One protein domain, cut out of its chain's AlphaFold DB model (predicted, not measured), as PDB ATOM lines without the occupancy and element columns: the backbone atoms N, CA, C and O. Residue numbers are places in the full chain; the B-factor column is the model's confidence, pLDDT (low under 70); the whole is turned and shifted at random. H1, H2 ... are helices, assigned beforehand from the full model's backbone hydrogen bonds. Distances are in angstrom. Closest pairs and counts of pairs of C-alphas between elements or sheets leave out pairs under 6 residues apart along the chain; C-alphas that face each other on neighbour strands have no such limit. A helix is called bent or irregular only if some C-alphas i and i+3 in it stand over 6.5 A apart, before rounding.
ATOM      1  N   PRO A  10     -22.559  48.808  31.351       67.50
ATOM      2  CA  PRO A  10     -22.666  47.386  31.700       67.50
ATOM      3  C   PRO A  10     -23.951  47.000  32.448       67.50
ATOM      4  O   PRO A  10     -24.473  45.901  32.262       67.50
ATOM      5  N   LYS A  11     -24.492  47.895  33.288       74.38
ATOM      6  CA  LYS A  11     -25.756  47.653  34.004       74.38
ATOM      7  C   LYS A  11     -26.941  47.711  33.046       74.38
ATOM      8  O   LYS A  11     -27.847  46.890  33.152       74.38
ATOM      9  N   THR A  12     -26.909  48.638  32.093       79.88
ATOM     10  CA  THR A  12     -27.952  48.780  31.071       79.88
ATOM     11  C   THR A  12     -27.988  47.564  30.145       79.88
ATOM     12  O   THR A  12     -29.062  47.024  29.883       79.88
ATOM     13  N   TYR A  13     -26.824  47.039  29.750       88.56
ATOM     14  CA  TYR A  13     -26.744  45.806  28.964       88.56
ATOM     15  C   TYR A  13     -27.214  44.561  29.743       88.56
ATOM     16  O   TYR A  13     -27.932  43.714  29.210       88.56
ATOM     17  N   ALA A  14     -26.898  44.454  31.039       88.44
ATOM     18  CA  ALA A  14     -27.415  43.370  31.881       88.44
ATOM     19  C   ALA A  14     -28.956  43.387  31.990       88.44
ATOM     20  O   ALA A  14     -29.596  42.334  31.961       88.44
ATOM     21  N   LEU A  15     -29.572  44.572  32.062       88.88
ATOM     22  CA  LEU A  15     -31.032  44.712  32.042       88.88
ATOM     23  C   LEU A  15     -31.621  44.338  30.676       88.88
ATOM     24  O   LEU A  15     -32.597  43.591  30.623       88.88
ATOM     25  N   PHE A  16     -30.993  44.780  29.584       92.31
ATOM     26  CA  PHE A  16     -31.379  44.414  28.219       92.31
ATOM     27  C   PHE A  16     -31.371  42.894  28.006       92.31
ATOM     28  O   PHE A  16     -32.357  42.311  27.548       92.31
ATOM     29  N   THR A  17     -30.286  42.222  28.397       93.94
ATOM     30  CA  THR A  17     -30.166  40.763  28.269       93.94
ATOM     31  C   THR A  17     -31.206  40.036  29.123       93.94
ATOM     32  O   THR A  17     -31.850  39.106  28.633       93.94
ATOM     33  N   ALA A  18     -31.448  40.475  30.361       93.38
ATOM     34  CA  ALA A  18     -32.479  39.901  31.224       93.38
ATOM     35  C   ALA A  18     -33.897  40.076  30.643       93.38
ATOM     36  O   ALA A  18     -34.662  39.108  30.593       93.38
ATOM     37  N   ALA A  19     -34.230  41.271  30.148       94.56
ATOM     38  CA  ALA A  19     -35.511  41.554  29.501       94.56
ATOM     39  C   ALA A  19     -35.702  40.717  28.228       94.56
ATOM     40  O   ALA A  19     -36.760  40.119  28.027       94.56
ATOM     41  N   SER A  20     -34.656  40.591  27.403       96.25
ATOM     42  CA  SER A  20     -34.725  39.794  26.172       96.25
ATOM     43  C   SER A  20     -34.971  38.312  26.472       96.25
ATOM     44  O   SER A  20     -35.705  37.640  25.750       96.25
ATOM     45  N   LYS A  21     -34.397  37.781  27.564       96.12
ATOM     46  CA  LYS A  21     -34.616  36.399  28.033       96.12
ATOM     47  C   LYS A  21     -36.037  36.182  28.533       96.12
ATOM     48  O   LYS A  21     -36.638  35.168  28.185       96.12
ATOM     49  N   ARG A  22     -36.577  37.137  29.294       96.56
ATOM     50  CA  ARG A  22     -37.961  37.110  29.783       96.56
ATOM     51  C   ARG A  22     -38.969  37.047  28.631       96.56
ATOM     52  O   ARG A  22     -39.891  36.239  28.677       96.56
ATOM     53  N   ASP A  23     -38.764  37.853  27.590       97.12
ATOM     54  CA  ASP A  23     -39.765  38.070  26.537       97.12
ATOM     55  C   ASP A  23     -39.562  37.183  25.287       97.12
ATOM     56  O   ASP A  23     -40.404  37.156  24.385       97.12
ATOM     57  N   TRP A  24     -38.482  36.390  25.240       95.44
ATOM     58  CA  TRP A  24     -38.117  35.553  24.088       95.44
ATOM     59  C   TRP A  24     -39.226  34.607  23.623       95.44
ATOM     60  O   TRP A  24     -39.482  34.509  22.426       95.44
ATOM     61  N   LEU A  25     -39.899  33.902  24.538       95.50
ATOM     62  CA  LEU A  25     -40.938  32.935  24.159       95.50
ATOM     63  C   LEU A  25     -42.152  33.610  23.511       95.50
ATOM     64  O   LEU A  25     -42.721  33.059  22.566       95.50
ATOM     65  N   ALA A  26     -42.515  34.805  23.983       95.94
ATOM     66  CA  ALA A  26     -43.600  35.594  23.414       95.94
ATOM     67  C   ALA A  26     -43.226  36.105  22.016       95.94
ATOM     68  O   ALA A  26     -43.981  35.898  21.067       95.94
ATOM     69  N   TYR A  27     -42.025  36.672  21.862       96.94
ATOM     70  CA  TYR A  27     -41.513  37.069  20.550       96.94
ATOM     71  C   TYR A  27     -41.433  35.883  19.575       96.94
ATOM     72  O   TYR A  27     -41.859  35.976  18.424       96.94
ATOM     73  N   ARG A  28     -40.978  34.720  20.056       95.19
ATOM     74  CA  ARG A  28     -40.903  33.501  19.250       95.19
ATOM     75  C   ARG A  28     -42.259  33.012  18.772       95.19
ATOM     76  O   ARG A  28     -42.373  32.569  17.632       95.19
ATOM     77  N   ALA A  29     -43.290  33.090  19.608       94.06
ATOM     78  CA  ALA A  29     -44.649  32.784  19.177       94.06
ATOM     79  C   ALA A  29     -45.105  33.730  18.051       94.06
ATOM     80  O   ALA A  29     -45.690  33.261  17.075       94.06
ATOM     81  N   VAL A  30     -44.766  35.020  18.142       94.44
ATOM     82  CA  VAL A  30     -45.101  36.032  17.130       94.44
ATOM     83  C   VAL A  30     -44.468  35.718  15.774       94.44
ATOM     84  O   VAL A  30     -45.201  35.553  14.800       94.44
ATOM     85  N   PHE A  31     -43.138  35.596  15.678       93.31
ATOM     86  CA  PHE A  31     -42.502  35.403  14.364       93.31
ATOM     87  C   PHE A  31     -42.774  34.015  13.768       93.31
ATOM     88  O   PHE A  31     -42.731  33.853  12.554       93.31
ATOM     89  N   ARG A  32     -43.113  33.015  14.597       91.75
ATOM     90  CA  ARG A  32     -43.603  31.695  14.153       91.75
ATOM     91  C   ARG A  32     -45.093  31.686  13.794       91.75
ATOM     92  O   ARG A  32     -45.651  30.622  13.541       91.75
ATOM     93  N   GLY A  33     -45.762  32.839  13.824       89.94
ATOM     94  CA  GLY A  33     -47.184  32.960  13.513       89.94
ATOM     95  C   GLY A  33     -48.094  32.145  14.434       89.94
ATOM     96  O   GLY A  33     -49.195  31.790  14.025       89.94
ATOM     97  N   LYS A  34     -47.672  31.846  15.670       89.19
ATOM     98  CA  LYS A  34     -48.481  31.171  16.704       89.19
ATOM     99  C   LYS A  34     -49.421  32.151  17.416       89.19
ATOM    100  O   LYS A  34     -49.538  32.152  18.638       89.19
ATOM    101  N   LEU A  35     -50.045  33.014  16.627       87.06
ATOM    102  CA  LEU A  35     -51.089  33.949  17.028       87.06
ATOM    103  C   LEU A  35     -52.434  33.423  16.516       87.06
ATOM    104  O   LEU A  35     -52.412  32.629  15.573       87.06
ATOM    105  N   PRO A  36     -53.581  33.845  17.082       85.25
ATOM    106  CA  PRO A  36     -54.894  33.464  16.557       85.25
ATOM    107  C   PRO A  36     -55.020  33.803  15.064       85.25
ATOM    108  O   PRO A  36     -55.252  32.924  14.231       85.25
ATOM    109  N   ASP A  37     -54.686  35.046  14.719       87.75
ATOM    110  CA  ASP A  37     -54.718  35.566  13.357       87.75
ATOM    111  C   ASP A  37     -53.311  35.823  12.812       87.75
ATOM    112  O   ASP A  37     -52.361  36.090  13.554       87.75
ATOM    113  N   LEU A  38     -53.177  35.752  11.486       89.94
ATOM    114  CA  LEU A  38     -51.972  36.203  10.802       89.94
ATOM    115  C   LEU A  38     -52.058  37.711  10.591       89.94
ATOM    116  O   LEU A  38     -52.984  38.200   9.956       89.94
ATOM    117  N   ILE A  39     -51.073  38.439  11.112       87.88
ATOM    118  CA  ILE A  39     -50.979  39.897  10.992       87.88
ATOM    119  C   ILE A  39     -49.633  40.228  10.330       87.88
ATOM    120  O   ILE A  39     -48.604  39.726  10.803       87.88
ATOM    121  N   PRO A  40     -49.611  40.999   9.227       86.62
ATOM    122  CA  PRO A  40     -48.368  41.397   8.569       86.62
ATOM    123  C   PRO A  40     -47.432  42.161   9.514       86.62
ATOM    124  O   PRO A  40     -47.883  42.883  10.400       86.62
ATOM    125  N   ASP A  41     -46.121  41.988   9.338       86.62
ATOM    126  CA  ASP A  41     -45.065  42.706  10.074       86.62
ATOM    127  C   ASP A  41     -45.121  42.643  11.620       86.62
ATOM    128  O   ASP A  41     -44.451  43.415  12.315       86.62
ATOM    129  N   GLN A  42     -45.848  41.683  12.201       91.50
ATOM    130  CA  GLN A  42     -46.053  41.620  13.653       91.50
ATOM    131  C   GLN A  42     -44.750  41.459  14.458       91.50
ATOM    132  O   GLN A  42     -44.639  41.995  15.561       91.50
ATOM    133  N   ALA A  43     -43.746  40.762  13.913       94.44
ATOM    134  CA  ALA A  43     -42.432  40.622  14.546       94.44
ATOM    135  C   ALA A  43     -41.691  41.968  14.639       94.44
ATOM    136  O   ALA A  43     -41.138  42.297  15.688       94.44
ATOM    137  N   HIS A  44     -41.750  42.786  13.583       95.00
ATOM    138  CA  HIS A  44     -41.179  44.132  13.590       95.00
ATOM    139  C   HIS A  44     -41.884  45.025  14.615       95.00
ATOM    140  O   HIS A  44     -41.216  45.671  15.425       95.00
ATOM    141  N   ILE A  45     -43.222  45.025  14.615       94.88
ATOM    142  CA  ILE A  45     -44.029  45.788  15.579       94.88
ATOM    143  C   ILE A  45     -43.646  45.398  17.010       94.88
ATOM    144  O   ILE A  45     -43.354  46.271  17.826       94.88
ATOM    145  N   TYR A  46     -43.549  44.092  17.283       96.56
ATOM    146  CA  TYR A  46     -43.159  43.583  18.592       96.56
ATOM    147  C   TYR A  46     -41.791  44.113  19.033       96.56
ATOM    148  O   TYR A  46     -41.679  44.659  20.126       96.56
ATOM    149  N   VAL A  47     -40.751  43.981  18.200       96.88
ATOM    150  CA  VAL A  47     -39.384  44.401  18.561       96.88
ATOM    151  C   VAL A  47     -39.290  45.916  18.727       96.88
ATOM    152  O   VAL A  47     -38.627  46.387  19.648       96.88
ATOM    153  N   ARG A  48     -39.972  46.692  17.877       94.88
ATOM    154  CA  ARG A  48     -40.029  48.156  17.996       94.88
ATOM    155  C   ARG A  48     -40.630  48.578  19.338       94.88
ATOM    156  O   ARG A  48     -40.043  49.410  20.027       94.88
ATOM    157  N   ASP A  49     -41.778  48.010  19.697       95.06
ATOM    158  CA  ASP A  49     -42.489  48.361  20.929       95.06
ATOM    159  C   ASP A  49     -41.743  47.841  22.167       95.06
ATOM    160  O   ASP A  49     -41.698  48.506  23.203       95.06
ATOM    161  N   TRP A  50     -41.098  46.677  22.043       95.62
ATOM    162  CA  TRP A  50     -40.217  46.114  23.060       95.62
ATOM    163  C   TRP A  50     -39.007  47.019  23.325       95.62
ATOM    164  O   TRP A  50     -38.760  47.366  24.474       95.62
ATOM    165  N   LEU A  51     -38.310  47.490  22.282       92.94
ATOM    166  CA  LEU A  51     -37.210  48.455  22.419       92.94
ATOM    167  C   LEU A  51     -37.681  49.749  23.097       92.94
ATOM    168  O   LEU A  51     -37.074  50.198  24.064       92.94
ATOM    169  N   ALA A  52     -38.804  50.321  22.653       89.50
ATOM    170  CA  ALA A  52     -39.341  51.547  23.247       89.50
ATOM    171  C   ALA A  52     -39.636  51.402  24.754       89.50
ATOM    172  O   ALA A  52     -39.463  52.357  25.510       89.50
ATOM    173  N   ARG A  53     -40.054  50.207  25.192       90.94
ATOM    174  CA  ARG A  53     -40.341  49.902  26.598       90.94
ATOM    175  C   ARG A  53     -39.089  49.597  27.423       90.94
ATOM    176  O   ARG A  53     -38.997  50.062  28.553       90.94
ATOM    177  N   GLU A  54     -38.165  48.795  26.897       87.75
ATOM    178  CA  GLU A  54     -37.067  48.218  27.686       87.75
ATOM    179  C   GLU A  54     -35.747  48.992  27.573       87.75
ATOM    180  O   GLU A  54     -34.928  48.908  28.487       87.75
ATOM    181  N   THR A  55     -35.511  49.734  26.482       75.25
ATOM    182  CA  THR A  55     -34.216  50.405  26.260       75.25
ATOM    183  C   THR A  55     -34.222  51.904  26.539       75.25
ATOM    184  O   THR A  55     -33.143  52.453  26.720       75.25
ATOM    185  N   GLY A  56     -35.379  52.574  26.637       67.81
ATOM    186  CA  GLY A  56     -35.471  53.987  27.056       67.81
ATOM    187  C   GLY A  56     -34.421  54.917  26.412       67.81
ATOM    188  O   GLY A  56     -34.209  54.860  25.203       67.81
ATOM    189  N   GLU A  57     -33.744  55.740  27.227       65.19
ATOM    190  CA  GLU A  57     -32.609  56.613  26.846       65.19
ATOM    191  C   GLU A  57     -31.231  55.899  26.904       65.19
ATOM    192  O   GLU A  57     -30.208  56.523  27.178       65.19
ATOM    193  N   CYS A  58     -31.166  54.578  26.702       70.44
ATOM    194  CA  CYS A  58     -29.891  53.851  26.645       70.44
ATOM    195  C   CYS A  58     -29.005  54.379  25.509       70.44
ATOM    196  O   CYS A  58     -29.504  54.619  24.413       70.44
ATOM    197  N   ASP A  59     -27.687  54.456  25.736       81.00
ATOM    198  CA  ASP A  59     -26.712  54.633  24.655       81.00
ATOM    199  C   ASP A  59     -26.807  53.439  23.685       81.00
ATOM    200  O   ASP A  59     -26.440  52.314  24.050       81.00
ATOM    201  N   PRO A  60     -27.313  53.640  22.455       84.38
ATOM    202  CA  PRO A  60     -27.491  52.552  21.509       84.38
ATOM    203  C   PRO A  60     -26.146  51.997  21.031       84.38
ATOM    204  O   PRO A  60     -26.085  50.821  20.687       84.38
ATOM    205  N   ILE A  61     -25.077  52.803  21.017       87.00
ATOM    206  CA  ILE A  61     -23.769  52.378  20.512       87.00
ATOM    207  C   ILE A  61     -23.134  51.369  21.467       87.00
ATOM    208  O   ILE A  61     -22.802  50.265  21.037       87.00
ATOM    209  N   GLY A  62     -23.039  51.705  22.759       87.38
ATOM    210  CA  GLY A  62     -22.508  50.783  23.762       87.38
ATOM    211  C   GLY A  62     -23.274  49.458  23.818       87.38
ATOM    212  O   GLY A  62     -22.665  48.401  23.954       87.38
ATOM    213  N   LEU A  63     -24.601  49.488  23.641       91.19
ATOM    214  CA  LEU A  63     -25.424  48.276  23.596       91.19
ATOM    215  C   LEU A  63     -25.097  47.395  22.383       91.19
ATOM    216  O   LEU A  63     -24.978  46.181  22.545       91.19
ATOM    217  N   ILE A  64     -24.940  47.983  21.192       93.81
ATOM    218  CA  ILE A  64     -24.589  47.246  19.966       93.81
ATOM    219  C   ILE A  64     -23.232  46.555  20.122       93.81
ATOM    220  O   ILE A  64     -23.129  45.361  19.849       93.81
ATOM    221  N   ASP A  65     -22.217  47.284  20.592       91.50
ATOM    222  CA  ASP A  65     -20.856  46.752  20.730       91.50
ATOM    223  C   ASP A  65     -20.807  45.611  21.764       91.50
ATOM    224  O   ASP A  65     -20.157  44.587  21.546       91.50
ATOM    225  N   MET A  66     -21.559  45.732  22.864       92.00
ATOM    226  CA  MET A  66     -21.691  44.654  23.850       92.00
ATOM    227  C   MET A  66     -22.471  43.447  23.310       92.00
ATOM    228  O   MET A  66     -22.098  42.314  23.602       92.00
ATOM    229  N   ALA A  67     -23.520  43.666  22.511       93.44
ATOM    230  CA  ALA A  67     -24.300  42.593  21.892       93.44
ATOM    231  C   ALA A  67     -23.491  41.792  20.863       93.44
ATOM    232  O   ALA A  67     -23.641  40.573  20.758       93.44
ATOM    233  N   GLU A  68     -22.629  42.467  20.102       90.12
ATOM    234  CA  GLU A  68     -21.737  41.811  19.146       90.12
ATOM    235  C   GLU A  68     -20.726  40.902  19.854       90.12
ATOM    236  O   GLU A  68     -20.509  39.783  19.394       90.12
ATOM    237  N   ALA A  69     -20.187  41.341  20.995       88.44
ATOM    238  CA  ALA A  69     -19.221  40.586  21.795       88.44
ATOM    239  C   ALA A  69     -19.836  39.484  22.688       88.44
ATOM    240  O   ALA A  69     -19.099  38.684  23.266       88.44
ATOM    241  N   ASP A  70     -21.161  39.447  22.852       88.19
ATOM    242  CA  ASP A  70     -21.855  38.490  23.719       88.19
ATOM    243  C   ASP A  70     -22.402  37.303  22.925       88.19
ATOM    244  O   ASP A  70     -23.501  37.348  22.362       88.19
ATOM    245  N   ASP A  71     -21.663  36.196  22.933       85.06
ATOM    246  CA  ASP A  71     -22.067  34.942  22.288       85.06
ATOM    247  C   ASP A  71     -23.317  34.299  22.919       85.06
ATOM    248  O   ASP A  71     -23.969  33.467  22.291       85.06
ATOM    249  N   SER A  72     -23.708  34.704  24.133       86.69
ATOM    250  CA  SER A  72     -24.841  34.126  24.870       86.69
ATOM    251  C   SER A  72     -26.187  34.818  24.615       86.69
ATOM    252  O   SER A  72     -27.215  34.419  25.185       86.69
ATOM    253  N   LEU A  73     -26.200  35.866  23.785       91.94
ATOM    254  CA  LEU A  73     -27.394  36.653  23.504       91.94
ATOM    255  C   LEU A  73     -28.445  35.825  22.747       91.94
ATOM    256  O   LEU A  73     -28.151  35.140  21.770       91.94
ATOM    257  N   ASN A  74     -29.699  35.886  23.198       92.94
ATOM    258  CA  ASN A  74     -30.786  35.127  22.581       92.94
ATOM    259  C   ASN A  74     -31.337  35.814  21.318       92.94
ATOM    260  O   ASN A  74     -30.999  36.956  21.017       92.94
ATOM    261  N   GLY A  75     -32.248  35.143  20.605       93.25
ATOM    262  CA  GLY A  75     -32.794  35.660  19.346       93.25
ATOM    263  C   GLY A  75     -33.466  37.036  19.449       93.25
ATOM    264  O   GLY A  75     -33.242  37.867  18.578       93.25
ATOM    265  N   LEU A  76     -34.228  37.331  20.513       97.31
ATOM    266  CA  LEU A  76     -34.856  38.654  20.679       97.31
ATOM    267  C   LEU A  76     -33.801  39.746  20.900       97.31
ATOM    268  O   LEU A  76     -33.866  40.794  20.262       97.31
ATOM    269  N   GLY A  77     -32.814  39.489  21.763       96.69
ATOM    270  CA  GLY A  77     -31.710  40.415  22.001       96.69
ATOM    271  C   GLY A  77     -30.896  40.672  20.732       96.69
ATOM    272  O   GLY A  77     -30.631  41.826  20.403       96.69
ATOM    273  N   LEU A  78     -30.573  39.615  19.978       97.31
ATOM    274  CA  LEU A  78     -29.852  39.706  18.706       97.31
ATOM    275  C   LEU A  78     -30.618  40.541  17.677       97.31
ATOM    276  O   LEU A  78     -30.051  41.463  17.098       97.31
ATOM    277  N   VAL A  79     -31.911  40.268  17.473       98.00
ATOM    278  CA  VAL A  79     -32.745  41.010  16.513       98.00
ATOM    279  C   VAL A  79     -32.907  42.472  16.919       98.00
ATOM    280  O   VAL A  79     -32.821  43.361  16.072       98.00
ATOM    281  N   ALA A  80     -33.110  42.741  18.208       97.31
ATOM    282  CA  ALA A  80     -33.232  44.097  18.719       97.31
ATOM    283  C   ALA A  80     -31.925  44.892  18.543       97.31
ATOM    284  O   ALA A  80     -31.956  46.016  18.040       97.31
ATOM    285  N   ALA A  81     -30.777  44.294  18.880       96.94
ATOM    286  CA  ALA A  81     -29.465  44.902  18.671       96.94
ATOM    287  C   ALA A  81     -29.156  45.099  17.175       96.94
ATOM    288  O   ALA A  81     -28.673  46.162  16.786       96.94
ATOM    289  N   ALA A  82     -29.511  44.134  16.319       97.88
ATOM    290  CA  ALA A  82     -29.359  44.249  14.870       97.88
ATOM    291  C   ALA A  82     -30.193  45.406  14.295       97.88
ATOM    292  O   ALA A  82     -29.699  46.181  13.476       97.88
ATOM    293  N   LEU A  83     -31.438  45.569  14.757       97.44
ATOM    294  CA  LEU A  83     -32.308  46.673  14.346       97.44
ATOM    295  C   LEU A  83     -31.738  48.037  14.769       97.44
ATOM    296  O   LEU A  83     -31.782  48.989  13.987       97.44
ATOM    297  N   LEU A  84     -31.190  48.136  15.985       95.69
ATOM    298  CA  LEU A  84     -30.503  49.343  16.458       95.69
ATOM    299  C   LEU A  84     -29.262  49.642  15.606       95.69
ATOM    300  O   LEU A  84     -29.114  50.767  15.129       95.69
ATOM    301  N   ALA A  85     -28.416  48.641  15.349       96.56
ATOM    302  CA  ALA A  85     -27.219  48.784  14.521       96.56
ATOM    303  C   ALA A  85     -27.551  49.258  13.099       96.56
ATOM    304  O   ALA A  85     -26.947  50.217  12.611       96.56
ATOM    305  N   MET A  86     -28.571  48.665  12.470       97.19
ATOM    306  CA  MET A  86     -29.048  49.058  11.141       97.19
ATOM    307  C   MET A  86     -29.491  50.527  11.114       97.19
ATOM    308  O   MET A  86     -29.069  51.288  10.245       97.19
ATOM    309  N   ARG A  87     -30.285  50.967  12.101       95.00
ATOM    310  CA  ARG A  87     -30.765  52.360  12.194       95.00
ATOM    311  C   ARG A  87     -29.636  53.371  12.404       95.00
ATOM    312  O   ARG A  87     -29.732  54.490  11.904       95.00
ATOM    313  N   GLN A  88     -28.563  52.968  13.084       95.00
ATOM    314  CA  GLN A  88     -27.368  53.793  13.278       95.00
ATOM    315  C   GLN A  88     -26.387  53.760  12.094       95.00
ATOM    316  O   GLN A  88     -25.372  54.452  12.121       95.00
ATOM    317  N   GLY A  89     -26.678  52.994  11.035       95.44
ATOM    318  CA  GLY A  89     -25.788  52.841   9.878       95.44
ATOM    319  C   GLY A  89     -24.575  51.940  10.135       95.44
ATOM    320  O   GLY A  89     -23.623  51.958   9.363       95.44
ATOM    321  N   ARG A  90     -24.593  51.142  11.208       96.12
ATOM    322  CA  ARG A  90     -23.562  50.146  11.537       96.12
ATOM    323  C   ARG A  90     -23.869  48.828  10.823       96.12
ATOM    324  O   ARG A  90     -24.172  47.814  11.446       96.12
ATOM    325  N   PHE A  91     -23.839  48.864   9.492       94.50
ATOM    326  CA  PHE A  91     -24.352  47.783   8.646       94.50
ATOM    327  C   PHE A  91     -23.618  46.451   8.822       94.50
ATOM    328  O   PHE A  91     -24.267  45.413   8.901       94.50
ATOM    329  N   ALA A  92     -22.292  46.464   8.967       91.38
ATOM    330  CA  ALA A  92     -21.526  45.239   9.206       91.38
ATOM    331  C   ALA A  92     -21.981  44.521  10.492       91.38
ATOM    332  O   ALA A  92     -22.328  43.343  10.450       91.38
ATOM    333  N   GLN A  93     -22.082  45.254  11.605       93.06
ATOM    334  CA  GLN A  93     -22.542  44.710  12.890       93.06
ATOM    335  C   GLN A  93     -24.010  44.265  12.816       93.06
ATOM    336  O   GLN A  93     -24.370  43.205  13.326       93.06
ATOM    337  N   ALA A  94     -24.863  45.042  12.138       97.12
ATOM    338  CA  ALA A  94     -26.266  44.692  11.930       97.12
ATOM    339  C   ALA A  94     -26.419  43.367  11.169       97.12
ATOM    340  O   ALA A  94     -27.219  42.521  11.569       97.12
ATOM    341  N   ALA A  95     -25.627  43.167  10.109       93.56
ATOM    342  CA  ALA A  95     -25.602  41.926   9.347       93.56
ATOM    343  C   ALA A  95     -25.132  40.748  10.214       93.56
ATOM    344  O   ALA A  95     -25.811  39.725  10.242       93.56
ATOM    345  N   THR A  96     -24.044  40.904  10.977       91.31
ATOM    346  CA  THR A  96     -23.529  39.864  11.888       91.31
ATOM    347  C   THR A  96     -24.569  39.441  12.929       91.31
ATOM    348  O   THR A  96     -24.849  38.254  13.097       91.31
ATOM    349  N   LEU A  97     -25.188  40.404  13.619       95.19
ATOM    350  CA  LEU A  97     -26.188  40.138  14.658       95.19
ATOM    351  C   LEU A  97     -27.459  39.491  14.083       95.19
ATOM    352  O   LEU A  97     -27.988  38.537  14.657       95.19
ATOM    353  N   ALA A  98     -27.934  39.974  12.932       96.25
ATOM    354  CA  ALA A  98     -29.090  39.403  12.252       96.25
ATOM    355  C   ALA A  98     -28.817  37.980  11.731       96.25
ATOM    356  O   ALA A  98     -29.680  37.112  11.868       96.25
ATOM    357  N   GLU A  99     -27.620  37.725  11.190       92.12
ATOM    358  CA  GLU A  99     -27.168  36.394  10.768       92.12
ATOM    359  C   GLU A  99     -27.174  35.402  11.925       92.12
ATOM    360  O   GLU A  99     -27.770  34.332  11.804       92.12
ATOM    361  N   ARG A 100     -26.633  35.788  13.086       90.56
ATOM    362  CA  ARG A 100     -26.694  34.971  14.307       90.56
ATOM    363  C   ARG A 100     -28.138  34.634  14.702       90.56
ATOM    364  O   ARG A 100     -28.426  33.489  15.052       90.56
ATOM    365  N   ALA A 101     -29.060  35.594  14.606       93.81
ATOM    366  CA  ALA A 101     -30.464  35.374  14.955       93.81
ATOM    367  C   ALA A 101     -31.158  34.360  14.027       93.81
ATOM    368  O   ALA A 101     -31.748  33.391  14.516       93.81
ATOM    369  N   TYR A 102     -31.083  34.535  12.701       92.06
ATOM    370  CA  TYR A 102     -31.743  33.598  11.782       92.06
ATOM    371  C   TYR A 102     -30.979  32.273  11.616       92.06
ATOM    372  O   TYR A 102     -31.578  31.273  11.221       92.06
ATOM    373  N   ALA A 103     -29.684  32.219  11.948       87.88
ATOM    374  CA  ALA A 103     -28.932  30.967  12.050       87.88
ATOM    375  C   ALA A 103     -29.425  30.090  13.216       87.88
ATOM    376  O   ALA A 103     -29.428  28.860  13.109       87.88
ATOM    377  N   ALA A 104     -29.886  30.713  14.309       88.00
ATOM    378  CA  ALA A 104     -30.519  30.016  15.425       88.00
ATOM    379  C   ALA A 104     -31.954  29.557  15.098       88.00
ATOM    380  O   ALA A 104     -32.368  28.476  15.518       88.00
ATOM    381  N   ASP A 105     -32.716  30.350  14.336       90.62
ATOM    382  CA  ASP A 105     -34.034  29.956  13.829       90.62
ATOM    383  C   ASP A 105     -34.281  30.484  12.408       90.62
ATOM    384  O   ASP A 105     -34.603  31.652  12.198       90.62
ATOM    385  N   GLN A 106     -34.224  29.590  11.417       90.00
ATOM    386  CA  GLN A 106     -34.389  29.934   9.996       90.00
ATOM    387  C   GLN A 106     -35.756  30.543   9.619       90.00
ATOM    388  O   GLN A 106     -35.939  30.985   8.483       90.00
ATOM    389  N   HIS A 107     -36.728  30.540  10.534       93.12
ATOM    390  CA  HIS A 107     -38.055  31.132  10.336       93.12
ATOM    391  C   HIS A 107     -38.140  32.558  10.875       93.12
ATOM    392  O   HIS A 107     -39.186  33.190  10.748       93.12
ATOM    393  N   GLU A 108     -37.059  33.067  11.463       94.12
ATOM    394  CA  GLU A 108     -36.941  34.449  11.900       94.12
ATOM    395  C   GLU A 108     -36.777  35.375  10.682       94.12
ATOM    396  O   GLU A 108     -35.699  35.872  10.355       94.12
ATOM    397  N   ILE A 109     -37.870  35.552   9.938       94.50
ATOM    398  CA  ILE A 109     -37.890  36.330   8.698       94.50
ATOM    399  C   ILE A 109     -37.647  37.823   8.939       94.50
ATOM    400  O   ILE A 109     -37.213  38.516   8.019       94.50
ATOM    401  N   PHE A 110     -37.867  38.326  10.161       96.56
ATOM    402  CA  PHE A 110     -37.580  39.720  10.475       96.56
ATOM    403  C   PHE A 110     -36.070  39.969  10.579       96.56
ATOM    404  O   PHE A 110     -35.575  40.928   9.986       96.56
ATOM    405  N   ALA A 111     -35.313  39.056  11.203       96.44
ATOM    406  CA  ALA A 111     -33.849  39.111  11.159       96.44
ATOM    407  C   ALA A 111     -33.322  39.014   9.724       96.44
ATOM    408  O   ALA A 111     -32.430  39.769   9.352       96.44
ATOM    409  N   GLN A 112     -33.900  38.147   8.885       94.75
ATOM    410  CA  GLN A 112     -33.514  38.066   7.468       94.75
ATOM    411  C   GLN A 112     -33.712  39.404   6.746       94.75
ATOM    412  O   GLN A 112     -32.895  39.777   5.908       94.75
ATOM    413  N   ARG A 113     -34.780  40.141   7.079       95.56
ATOM    414  CA  ARG A 113     -35.052  41.465   6.510       95.56
ATOM    415  C   ARG A 113     -34.014  42.494   6.961       95.56
ATOM    416  O   ARG A 113     -33.481  43.199   6.114       95.56
ATOM    417  N   ILE A 114     -33.664  42.514   8.250       97.75
ATOM    418  CA  ILE A 114     -32.589  43.373   8.784       97.75
ATOM    419  C   ILE A 114     -31.246  43.039   8.124       97.75
ATOM    420  O   ILE A 114     -30.522  43.944   7.719       97.75
ATOM    421  N   PHE A 115     -30.927  41.750   7.973       95.88
ATOM    422  CA  PHE A 115     -29.710  41.294   7.304       95.88
ATOM    423  C   PHE A 115     -29.630  41.823   5.869       95.88
ATOM    424  O   PHE A 115     -28.629  42.427   5.496       95.88
ATOM    425  N   LEU A 116     -30.693  41.655   5.078       93.62
ATOM    426  CA  LEU A 116     -30.742  42.152   3.701       93.62
ATOM    427  C   LEU A 116     -30.664  43.682   3.633       93.62
ATOM    428  O   LEU A 116     -29.909  44.207   2.820       93.62
ATOM    429  N   SER A 117     -31.360  44.402   4.516       95.44
ATOM    430  CA  SER A 117     -31.245  45.864   4.608       95.44
ATOM    431  C   SER A 117     -29.815  46.301   4.909       95.44
ATOM    432  O   SER A 117     -29.320  47.233   4.286       95.44
ATOM    433  N   ALA A 118     -29.128  45.606   5.817       95.44
ATOM    434  CA  ALA A 118     -27.734  45.875   6.134       95.44
ATOM    435  C   ALA A 118     -26.802  45.589   4.944       95.44
ATOM    436  O   ALA A 118     -25.897  46.378   4.684       95.44
ATOM    437  N   LYS A 119     -27.042  44.516   4.179       90.50
ATOM    438  CA  LYS A 119     -26.294  44.223   2.942       90.50
ATOM    439  C   LYS A 119     -26.522  45.255   1.839       90.50
ATOM    440  O   LYS A 119     -25.619  45.499   1.050       90.50
ATOM    441  N   GLU A 120     -27.702  45.863   1.796       92.25
ATOM    442  CA  GLU A 120     -28.033  46.967   0.888       92.25
ATOM    443  C   GLU A 120     -27.692  48.352   1.482       92.25
ATOM    444  O   GLU A 120     -28.058  49.369   0.898       92.25
ATOM    445  N   GLU A 121     -27.010  48.403   2.637       94.19
ATOM    446  CA  GLU A 121     -26.625  49.628   3.359       94.19
ATOM    447  C   GLU A 121     -27.797  50.605   3.603       94.19
ATOM    448  O   GLU A 121     -27.660  51.832   3.542       94.19
ATOM    449  N   ARG A 122     -28.981  50.060   3.912       93.81
ATOM    450  CA  ARG A 122     -30.204  50.828   4.193       93.81
ATOM    451  C   ARG A 122     -30.569  50.862   5.672       93.81
ATOM    452  O   ARG A 122     -30.372  49.905   6.418       93.81
ATOM    453  N   ARG A 123     -31.161  51.988   6.087       94.12
ATOM    454  CA  ARG A 123     -31.657  52.219   7.461       94.12
ATOM    455  C   ARG A 123     -33.138  51.876   7.647       94.12
ATOM    456  O   ARG A 123     -33.635  51.915   8.773       94.12
ATOM    457  N   ASP A 124     -33.835  51.555   6.564       94.06
ATOM    458  CA  ASP A 124     -35.220  51.091   6.541       94.06
ATOM    459  C   ASP A 124     -35.307  49.602   6.148       94.06
ATOM    460  O   ASP A 124     -34.300  48.944   5.884       94.06
ATOM    461  N   LEU A 125     -36.522  49.054   6.173       93.38
ATOM    462  CA  LEU A 125     -36.807  47.638   5.905       93.38
ATOM    463  C   LEU A 125     -37.373  47.390   4.500       93.38
ATOM    464  O   LEU A 125     -37.750  46.256   4.200       93.38
ATOM    465  N   HIS A 126     -37.484  48.423   3.662       90.75
ATOM    466  CA  HIS A 126     -37.981  48.275   2.297       90.75
ATOM    467  C   HIS A 126     -36.842  47.778   1.419       90.75
ATOM    468  O   HIS A 126     -35.806  48.430   1.357       90.75
TER     469      HIS A 126
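AT A GLANCE: This is residues 10 to 126 of the 763 residues of an uncharacterized protein of Yoonia sediminilitoris (UniProt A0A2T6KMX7). Helix H4 is the core, with the other five helices packed round it. H4, H5 and H6 form an up-and-down bundle of three, while the long kinked H1 crosses the first residues of H4, H2 folds back along H1 and crosses H4 too, and H3 packs on H4 and H5. The printed part has 117 residues with six named helices, H1 to H6 in order along the chain, and no named strand; the class is all helix. It is compact, with a radius of gyration of the C-alphas of 12.9 A and spans of 38, 32 and 24 A.

IN THESE COORDINATES: H1, residues 10 to 31, begins at C-alpha 10 (-22.666, 47.386, 31.700) and measures 28.9 A. It is irregular, with C-alphas 22 and 25 lying 7.6 A apart, and has a kink of 58 degrees near residue 25. H2 is residues 42 to 54, 17.9 A, and H3 is residues 60 to 69, 14.5 A. H4, residues 75 to 87, measures 18.3 A and begins at C-alpha 75 (-32.794, 35.660, 19.346). H5, residues 91 to 104, measures 20.0 A. H6, residues 109 to 119, measures 15.2 A and ends at C-alpha 119 (-26.294, 44.223, 2.942).

HOW THE PARTS SIT: H4 is the hub, touching the five other helices. H4 and H5 form a helical hairpin, opposite ways at a shallow tilt of 20 degrees; their closest C-alphas, of Ala 82 and Ala 94, are 4.3 A apart. H5 and H6 form another, at a shallow tilt of 28 degrees, closest at the C-alphas of Phe 91 and Ala 118, 4.6 A. H4 and H6 touch and run the same way at a shallow tilt of 33 degrees, only just short of steep, closest at the C-alphas of Val 79 and Ala 111, 5.8 A. H3 touches H4 at a steep tilt of 49 degrees, opposite ways, with the C-alphas of Ile 64 and Ala 81 closest at 5.6 A. H1 touches residues 75 to 77 of H4, only just about perpendicular at 72 degrees, closest at the C-alphas of Ser 20 and Gly 77, 5.2 A. H1 and H2 form a helical hairpin at a shallow tilt of 25 degrees, closest at the C-alphas of Phe 31 and Ala 43, 5.2 A. H2 and H3 are apart. Every O i to N i+4 pair is within hydrogen-bond range in H2, H3, H4, H5 and H6; in H1 16 of 18 are.

THE WHOLE: The two C-alphas farthest apart, of Pro 10 and Asp 37, are 38.8 A apart. The printed part has no cut and no long link. The mean pLDDT of the printed part is 91.6; residue 10 and residues 56 to 57 are under 70.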